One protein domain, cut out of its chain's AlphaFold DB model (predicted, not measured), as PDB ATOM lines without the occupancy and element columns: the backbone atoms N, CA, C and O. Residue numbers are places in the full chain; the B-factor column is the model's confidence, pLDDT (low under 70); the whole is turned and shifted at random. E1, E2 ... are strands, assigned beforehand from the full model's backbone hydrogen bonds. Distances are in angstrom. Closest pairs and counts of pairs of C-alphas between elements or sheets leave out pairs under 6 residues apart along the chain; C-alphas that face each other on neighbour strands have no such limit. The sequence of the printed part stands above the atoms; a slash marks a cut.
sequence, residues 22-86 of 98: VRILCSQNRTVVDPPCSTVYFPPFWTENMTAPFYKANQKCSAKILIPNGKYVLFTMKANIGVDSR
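AT A GLANCE: This is residues 22 to 86 of the 98 residues of the protein "CUB_2 domain-containing protein" of Caenorhabditis nigoni (UniProt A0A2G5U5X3). With little regular structure, this is an elongated set of long loops with a tiny parallel sheet of two strands, E1 and E2, side by side. The chain runs out along the long axis through E1, returns, runs out again through E2 to a turn at Gly 70, and folds back. The printed part has 65 residues, no named helix and two strands, E1 then E2; the class is all strand, with 6 residues in named elements. It is only just compact, close to loose, with a radius of gyration of the C-alphas of 12.9 A, and spans 38 by 24 by 18 A.

HOW THE PARTS SIT: E1, residues 30 to 32, and E2, residues 63 to 65, are parallel neighbours, at 21 degrees between directions. C-alphas 31 and 64 face each other at 4.7 A. N 32 and O 64 are within hydrogen-bond range at 2.8 A. Outside the named strands, residues 23 to 24 pair with residues 54 to 55, parallel.

IN THESE COORDINATES: E1 begins at C-alpha 30 (161.622, 146.997, 108.611) and is 6.1 A long. E2, 6.4 A long, ends at C-alpha 65 (160.557, 154.136, 113.954).

THE WHOLE: The C-alphas farthest apart, of Val 22 and Gly 70, are 38.5 A apart. The printed part has no cut. The link from E1 to E2 is long, 30 residues. Mean pLDDT of the printed part is 73.6; residues 22 to 23, 27 to 37 and 82 are under 70.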
ATOM      1  N   VAL A  22     158.744 127.778 117.948       64.38
ATOM      2  CA  VAL A  22     158.938 128.530 116.704       64.38
ATOM      3  C   VAL A  22     159.966 129.623 116.980       64.38
ATOM      4  O   VAL A  22     159.724 130.530 117.777       64.38
ATOM      5  N   ARG A  23     161.133 129.514 116.338       68.56
ATOM      6  CA  ARG A  23     162.215 130.488 116.484       68.56
ATOM      7  C   ARG A  23     162.005 131.625 115.498       68.56
ATOM      8  O   ARG A  23     162.053 131.412 114.288       68.56
ATOM      9  N   ILE A  24     161.797 132.829 116.011       70.44
ATOM     10  CA  ILE A  24     161.597 134.019 115.183       70.44
ATOM     11  C   ILE A  24     162.939 134.461 114.614       70.44
ATOM     12  O   ILE A  24     163.911 134.595 115.353       70.44
ATOM     13  N   LEU A  25     162.978 134.702 113.304       71.44
ATOM     14  CA  LEU A  25     164.053 135.443 112.656       71.44
ATOM     15  C   LEU A  25     163.601 136.897 112.503       71.44
ATOM     16  O   LEU A  25     162.565 137.170 111.897       71.44
ATOM     17  N   CYS A  26     164.382 137.840 113.017       73.00
ATOM     18  CA  CYS A  26     164.156 139.249 112.718       73.00
ATOM     19  C   CYS A  26     164.517 139.536 111.257       73.00
ATOM     20  O   CYS A  26     165.662 139.331 110.851       73.00
ATOM     21  N   SER A  27     163.563 140.034 110.467       62.53
ATOM     22  CA  SER A  27     163.885 140.659 109.182       62.53
ATOM     23  C   SER A  27     164.570 141.995 109.481       62.53
ATOM     24  O   SER A  27     163.960 142.871 110.088       62.53
ATOM     25  N   GLN A  28     165.849 142.124 109.123       54.78
ATOM     26  CA  GLN A  28     166.723 143.217 109.578       54.78
ATOM     27  C   GLN A  28     166.329 144.616 109.076       54.78
ATOM     28  O   GLN A  28     166.824 145.605 109.604       54.78
ATOM     29  N   ASN A  29     165.401 144.715 108.120       54.12
ATOM     30  CA  ASN A  29     165.105 145.959 107.414       54.12
ATOM     31  C   ASN A  29     163.605 146.275 107.382       54.12
ATOM     32  O   ASN A  29     163.027 146.440 106.308       54.12
ATOM     33  N   ARG A  30     162.948 146.365 108.544       58.88
ATOM     34  CA  ARG A  30     161.622 146.997 108.611       58.88
ATOM     35  C   ARG A  30     161.745 148.426 109.127       58.88
ATOM     36  O   ARG A  30     162.079 148.661 110.287       58.88
ATOM     37  N   THR A  31     161.451 149.378 108.248       58.56
ATOM     38  CA  THR A  31     161.094 150.737 108.651       58.56
ATOM     39  C   THR A  31     159.616 150.717 109.012       58.56
ATOM     40  O   THR A  31     158.779 150.432 108.157       58.56
ATOM     41  N   VAL A  32     159.294 150.993 110.270       60.97
ATOM     42  CA  VAL A  32     157.934 151.337 110.680       60.97
ATOM     43  C   VAL A  32     157.769 152.814 110.329       60.97
ATOM     44  O   VAL A  32     158.252 153.703 111.035       60.97
ATOM     45  N   VAL A  33     157.236 153.050 109.129       48.44
ATOM     46  CA  VAL A  33     156.927 154.386 108.619       48.44
ATOM     47  C   VAL A  33     155.607 154.802 109.240       48.44
ATOM     48  O   VAL A  33     154.622 154.103 109.017       48.44
ATOM     49  N   ASP A  34     155.627 155.924 109.968       50.94
ATOM     50  CA  ASP A  34     154.508 156.426 110.777       50.94
ATOM     51  C   ASP A  34     154.232 155.482 111.967       50.94
ATOM     52  O   ASP A  34     154.230 154.265 111.774       50.94
ATOM     53  N   PRO A  35     154.024 155.928 113.222       53.16
ATOM     54  CA  PRO A  35     153.266 155.072 114.119       53.16
ATOM     55  C   PRO A  35     151.913 154.917 113.420       53.16
ATOM     56  O   PRO A  35     151.219 155.922 113.248       53.16
ATOM     57  N   PRO A  36     151.532 153.715 112.948       55.78
ATOM     58  CA  PRO A  36     150.192 153.571 112.420       55.78
ATOM     59  C   PRO A  36     149.231 154.027 113.520       55.78
ATOM     60  O   PRO A  36     149.557 153.964 114.709       55.78
ATOM     61  N   CYS A  37     148.021 154.450 113.168       58.09
ATOM     62  CA  CYS A  37     146.985 154.733 114.169       58.09
ATOM     63  C   CYS A  37     146.641 153.508 115.063       58.09
ATOM     64  O   CYS A  37     145.691 153.560 115.836       58.09
ATOM     65  N   SER A  38     147.377 152.399 114.940       72.06
ATOM     66  CA  SER A  38     147.234 151.128 115.630       72.06
ATOM     67  C   SER A  38     148.583 150.591 116.132       72.06
ATOM     68  O   SER A  38     149.654 150.919 115.623       72.06
ATOM     69  N   THR A  39     148.537 149.724 117.142       78.31
ATOM     70  CA  THR A  39     149.716 149.030 117.673       78.31
ATOM     71  C   THR A  39     150.333 148.099 116.624       78.31
ATOM     72  O   THR A  39     149.637 147.280 116.023       78.31
ATOM     73  N   VAL A  40     151.655 148.178 116.440       76.88
ATOM     74  CA  VAL A  40     152.417 147.243 115.596       76.88
ATOM     75  C   VAL A  40     153.036 146.161 116.463       76.88
ATOM     76  O   VAL A  40     153.858 146.450 117.329       76.88
ATOM     77  N   TYR A  41     152.699 144.907 116.177       78.69
ATOM     78  CA  TYR A  41     153.305 143.759 116.839       78.69
ATOM     79  C   TYR A  41     154.363 143.095 115.959       78.69
ATOM     80  O   TYR A  41     154.202 142.952 114.743       78.69
ATOM     81  N   PHE A  42     155.450 142.655 116.590       74.31
ATOM     82  CA  PHE A  42     156.441 141.796 115.960       74.31
ATOM     83  C   PHE A  42     156.757 140.586 116.855       74.31
ATOM     84  O   PHE A  42     157.110 140.781 118.019       74.31
ATOM     85  N   PRO A  43     156.697 139.350 116.320       73.62
ATOM     86  CA  PRO A  43     156.182 138.989 114.992       73.62
ATOM     87  C   PRO A  43     154.674 139.305 114.849       73.62
ATOM     88  O   PRO A  43     153.992 139.416 115.863       73.62
ATOM     89  N   PRO A  44     154.127 139.431 113.622       77.31
ATOM     90  CA  PRO A  44     152.758 139.931 113.404       77.31
ATOM     91  C   PRO A  44     151.636 139.101 114.041       77.31
ATOM     92  O   PRO A  44     150.529 139.595 114.208       77.31
ATOM     93  N   PHE A  45     151.903 137.834 114.361       80.56
ATOM     94  CA  PHE A  45     150.945 136.930 114.998       80.56
ATOM     95  C   PHE A  45     150.997 136.962 116.531       80.56
ATOM     96  O   PHE A  45     150.194 136.296 117.177       80.56
ATOM     97  N   TRP A  46     151.976 137.651 117.122       82.88
ATOM     98  CA  TRP A  46     152.122 137.748 118.569       82.88
ATOM     99  C   TRP A  46     151.402 138.992 119.092       82.88
ATOM    100  O   TRP A  46     151.418 140.036 118.453       82.88
ATOM    101  N   THR A  47     150.809 138.886 120.278       85.81
ATOM    102  CA  THR A  47     150.267 140.016 121.042       85.81
ATOM    103  C   THR A  47     150.737 139.925 122.491       85.81
ATOM    104  O   THR A  47     151.187 138.871 122.944       85.81
ATOM    105  N   GLU A  48     150.607 141.007 123.253       84.50
ATOM    106  CA  GLU A  48     151.034 141.089 124.660       84.50
ATOM    107  C   GLU A  48     150.402 140.042 125.594       84.50
ATOM    108  O   GLU A  48     151.025 139.635 126.578       84.50
ATOM    109  N   ASN A  49     149.220 139.537 125.231       88.31
ATOM    110  CA  ASN A  49     148.483 138.507 125.969       88.31
ATOM    111  C   ASN A  49     148.977 137.077 125.689       88.31
ATOM    112  O   ASN A  49     148.505 136.124 126.303       88.31
ATOM    113  N   MET A  50     149.919 136.904 124.758       86.88
ATOM    114  CA  MET A  50     150.477 135.607 124.385       86.88
ATOM    115  C   MET A  50     151.851 135.397 125.022       86.88
ATOM    116  O   MET A  50     152.625 136.338 125.243       86.88
ATOM    117  N   THR A  51     152.212 134.134 125.255       84.75
ATOM    118  CA  THR A  51     153.587 133.770 125.617       84.75
ATOM    119  C   THR A  51     154.554 134.333 124.580       84.75
ATOM    120  O   THR A  51     154.342 134.188 123.374       84.75
ATOM    121  N   ALA A  52     155.604 135.005 125.053       79.81
ATOM    122  CA  ALA A  52     156.582 135.621 124.169       79.81
ATOM    123  C   ALA A  52     157.266 134.544 123.315       79.81
ATOM    124  O   ALA A  52     157.709 133.530 123.868       79.81
ATOM    125  N   PRO A  53     157.367 134.742 121.992       76.38
ATOM    126  CA  PRO A  53     158.026 133.784 121.130       76.38
ATOM    127  C   PRO A  53     159.532 133.784 121.400       76.38
ATOM    128  O   PRO A  53     160.110 134.765 121.880       76.38
ATOM    129  N   PHE A  54     160.180 132.670 121.066       79.06
ATOM    130  CA  PHE A  54     161.620 132.541 121.232       79.06
ATOM    131  C   PHE A  54     162.340 133.159 120.039       79.06
ATOM    132  O   PHE A  54     162.121 132.758 118.895       79.06
ATOM    133  N   TYR A  55     163.243 134.104 120.289       76.56
ATOM    134  CA  TYR A  55     164.177 134.534 119.247       76.56
ATOM    135  C   TYR A  55     165.293 133.498 119.099       76.56
ATOM    136  O   TYR A  55     165.624 132.766 120.038       76.56
ATOM    137  N   LYS A  56     165.896 133.408 117.911       75.94
ATOM    138  CA  LYS A  56     167.114 132.606 117.756       75.94
ATOM    139  C   LYS A  56     168.259 133.310 118.498       75.94
ATOM    140  O   LYS A  56     168.378 134.534 118.465       75.94
ATOM    141  N   ALA A  57     169.106 132.528 119.165       77.38
ATOM    142  CA  ALA A  57     170.257 133.059 119.887       77.38
ATOM    143  C   ALA A  57     171.179 133.874 118.958       77.38
ATOM    144  O   ALA A  57     171.318 133.556 117.773       77.38
ATOM    145  N   ASN A  58     171.820 134.905 119.517       76.12
ATOM    146  CA  ASN A  58     172.800 135.773 118.847       76.12
ATOM    147  C   ASN A  58     172.272 136.574 117.643       76.12
ATOM    148  O   ASN A  58     173.052 137.023 116.801       76.12
ATOM    149  N   GLN A  59     170.959 136.780 117.542       76.00
ATOM    150  CA  GLN A  59     170.393 137.634 116.504       76.00
ATOM    151  C   GLN A  59     170.462 139.114 116.862       76.00
ATOM    152  O   GLN A  59     170.216 139.513 117.996       76.00
ATOM    153  N   LYS A  60     170.750 139.933 115.847       78.38
ATOM    154  CA  LYS A  60     170.640 141.390 115.915       78.38
ATOM    155  C   LYS A  60     169.397 141.819 115.150       78.38
ATOM    156  O   LYS A  60     169.299 141.570 113.946       78.38
ATOM    157  N   CYS A  61     168.471 142.443 115.867       75.38
ATOM    158  CA  CYS A  61     167.213 142.953 115.343       75.38
ATOM    159  C   CYS A  61     167.249 144.479 115.407       75.38
ATOM    160  O   CYS A  61     167.561 145.039 116.455       75.38
ATOM    161  N   SER A  62     166.940 145.142 114.297       77.31
ATOM    162  CA  SER A  62     166.827 146.596 114.219       77.31
ATOM    163  C   SER A  62     165.480 146.966 113.624       77.31
ATOM    164  O   SER A  62     165.068 146.402 112.611       77.31
ATOM    165  N   ALA A  63     164.809 147.927 114.249       75.12
ATOM    166  CA  ALA A  63     163.625 148.573 113.710       75.12
ATOM    167  C   ALA A  63     163.889 150.076 113.669       75.12
ATOM    168  O   ALA A  63     164.448 150.637 114.613       75.12
ATOM    169  N   LYS A  64     163.500 150.724 112.570       79.31
ATOM    170  CA  LYS A  64     163.499 152.185 112.475       79.31
ATOM    171  C   LYS A  64     162.070 152.665 112.673       79.31
ATOM    172  O   LYS A  64     161.191 152.228 111.938       79.31
ATOM    173  N   ILE A  65     161.859 153.541 113.648       77.38
ATOM    174  CA  ILE A  65     160.557 154.136 113.954       77.38
ATOM    175  C   ILE A  65     160.648 155.624 113.618       77.38
ATOM    176  O   ILE A  65     161.564 156.303 114.077       77.38
ATOM    177  N   LEU A  66     159.731 156.127 112.791       81.12
ATOM    178  CA  LEU A  66     159.594 157.564 112.546       81.12
ATOM    179  C   LEU A  66     158.629 158.149 113.578       81.12
ATOM    180  O   LEU A  66     157.480 157.731 113.628       81.12
ATOM    181  N   ILE A  67     159.087 159.100 114.392       80.56
ATOM    182  CA  ILE A  67     158.263 159.783 115.399       80.56
ATOM    183  C   ILE A  67     157.966 161.199 114.878       80.56
ATOM    184  O   ILE A  67     158.907 161.982 114.729       80.56
ATOM    185  N   PRO A  68     156.704 161.547 114.564       80.88
ATOM    186  CA  PRO A  68     156.356 162.895 114.123       80.88
ATOM    187  C   PRO A  68     156.636 163.954 115.198       80.88
ATOM    188  O   PRO A  68     156.639 163.662 116.395       80.88
ATOM    189  N   ASN A  69     156.812 165.207 114.775       82.44
ATOM    190  CA  ASN A  69     157.032 166.320 115.698       82.44
ATOM    191  C   ASN A  69     155.878 166.439 116.717       82.44
ATOM    192  O   ASN A  69     154.704 166.349 116.353       82.44
ATOM    193  N   GLY A  70     156.216 166.632 117.994       83.06
ATOM    194  CA  GLY A  70     155.253 166.739 119.095       83.06
ATOM    195  C   GLY A  70     154.572 165.423 119.490       83.06
ATOM    196  O   GLY A  70     153.584 165.447 120.221       83.06
ATOM    197  N   LYS A  71     155.059 164.275 119.005       82.62
ATOM    198  CA  LYS A  71     154.566 162.942 119.379       82.62
ATOM    199  C   LYS A  71     155.615 162.182 120.189       82.62
ATOM    200  O   LYS A  71     156.803 162.478 120.128       82.62
ATOM    201  N   TYR A  72     155.158 161.179 120.929       80.38
ATOM    202  CA  TYR A  72     156.008 160.201 121.604       80.38
ATOM    203  C   TYR A  72     155.591 158.792 121.182       80.38
ATOM    204  O   TYR A  72     154.488 158.589 120.671       80.38
ATOM    205  N   VAL A  73     156.470 157.817 121.402       77.88
ATOM    206  CA  VAL A  73     156.172 156.396 121.198       77.88
ATOM    207  C   VAL A  73     156.392 155.645 122.497       77.88
ATOM    208  O   VAL A  73     157.334 155.931 123.234       77.88
ATOM    209  N   LEU A  74     155.525 154.675 122.771       81.06
ATOM    210  CA  LEU A  74     155.753 153.685 123.812       81.06
ATOM    211  C   LEU A  74     156.316 152.428 123.150       81.06
ATOM    212  O   LEU A  74     155.698 151.874 122.242       81.06
ATOM    213  N   PHE A  75     157.492 151.993 123.595       78.44
ATOM    214  CA  PHE A  75     158.135 150.780 123.107       78.44
ATOM    215  C   PHE A  75     158.195 149.738 124.221       78.44
ATOM    216  O   PHE A  75     158.772 149.985 125.278       78.44
ATOM    217  N   THR A  76     157.647 148.555 123.949       78.50
ATOM    218  CA  THR A  76     157.681 147.413 124.867       78.50
ATOM    219  C   THR A  76     158.416 146.259 124.200       78.50
ATOM    220  O   THR A  76     158.001 145.774 123.148       78.50
ATOM    221  N   MET A  77     159.494 145.785 124.826       76.56
ATOM    222  CA  MET A  77     160.226 144.598 124.386       76.56
ATOM    223  C   MET A  77     160.023 143.465 125.386       76.56
ATOM    224  O   MET A  77     160.398 143.573 126.549       76.56
ATOM    225  N   LYS A  78     159.485 142.343 124.903       76.31
ATOM    226  CA  LYS A  78     159.454 141.075 125.630       76.31
ATOM    227  C   LYS A  78     160.201 140.040 124.800       76.31
ATOM    228  O   LYS A  78     159.739 139.644 123.734       76.31
ATOM    229  N   ALA A  79     161.376 139.636 125.267       71.44
ATOM    230  CA  ALA A  79     162.208 138.664 124.575       71.44
ATOM    231  C   ALA A  79     162.491 137.480 125.494       71.44
ATOM    232  O   ALA A  79     162.963 137.655 126.613       71.44
ATOM    233  N   ASN A  80     162.211 136.272 125.007       73.81
ATOM    234  CA  ASN A  80     162.661 135.045 125.645       73.81
ATOM    235  C   ASN A  80     163.765 134.435 124.781       73.81
ATOM    236  O   ASN A  80     163.496 133.851 123.731       73.81
ATOM    237  N   ILE A  81     165.018 134.646 125.178       70.00
ATOM    238  CA  ILE A  81     166.187 134.214 124.399       70.00
ATOM    239  C   ILE A  81     167.060 133.199 125.138       70.00
ATOM    240  O   ILE A  81     168.089 132.789 124.612       70.00
ATOM    241  N   GLY A  82     166.643 132.777 126.339       68.31
ATOM    242  CA  GLY A  82     167.379 131.837 127.194       68.31
ATOM    243  C   GLY A  82     168.727 132.348 127.727       68.31
ATOM    244  O   GLY A  82     169.414 131.593 128.404       68.31
ATOM    245  N   VAL A  83     169.104 133.593 127.412       70.75
ATOM    246  CA  VAL A  83     170.355 134.285 127.785       70.75
ATOM    247  C   VAL A  83     170.096 135.798 127.946       70.75
ATOM    248  O   VAL A  83     168.943 136.235 127.908       70.75
ATOM    249  N   ASP A  84     171.157 136.602 128.069       72.31
ATOM    250  CA  ASP A  84     171.087 138.062 128.182       72.31
ATOM    251  C   ASP A  84     170.613 138.754 126.901       72.31
ATOM    252  O   ASP A  84     171.105 138.494 125.799       72.31
ATOM    253  N   SER A  85     169.685 139.702 127.062       72.12
ATOM    254  CA  SER A  85     169.219 140.584 125.988       72.12
ATOM    255  C   SER A  85     169.778 141.991 126.177       72.12
ATOM    256  O   SER A  85     169.894 142.479 127.298       72.12
ATOM    257  N   ARG A  86     170.131 142.661 125.074       78.94
ATOM    258  CA  ARG A  86     170.520 144.077 125.081       78.94
ATOM    259  C   ARG A  86     169.601 144.855 124.154       78.94
ATOM    260  O   ARG A  86     169.558 144.579 122.956       78.94
TER     261      ARG A  86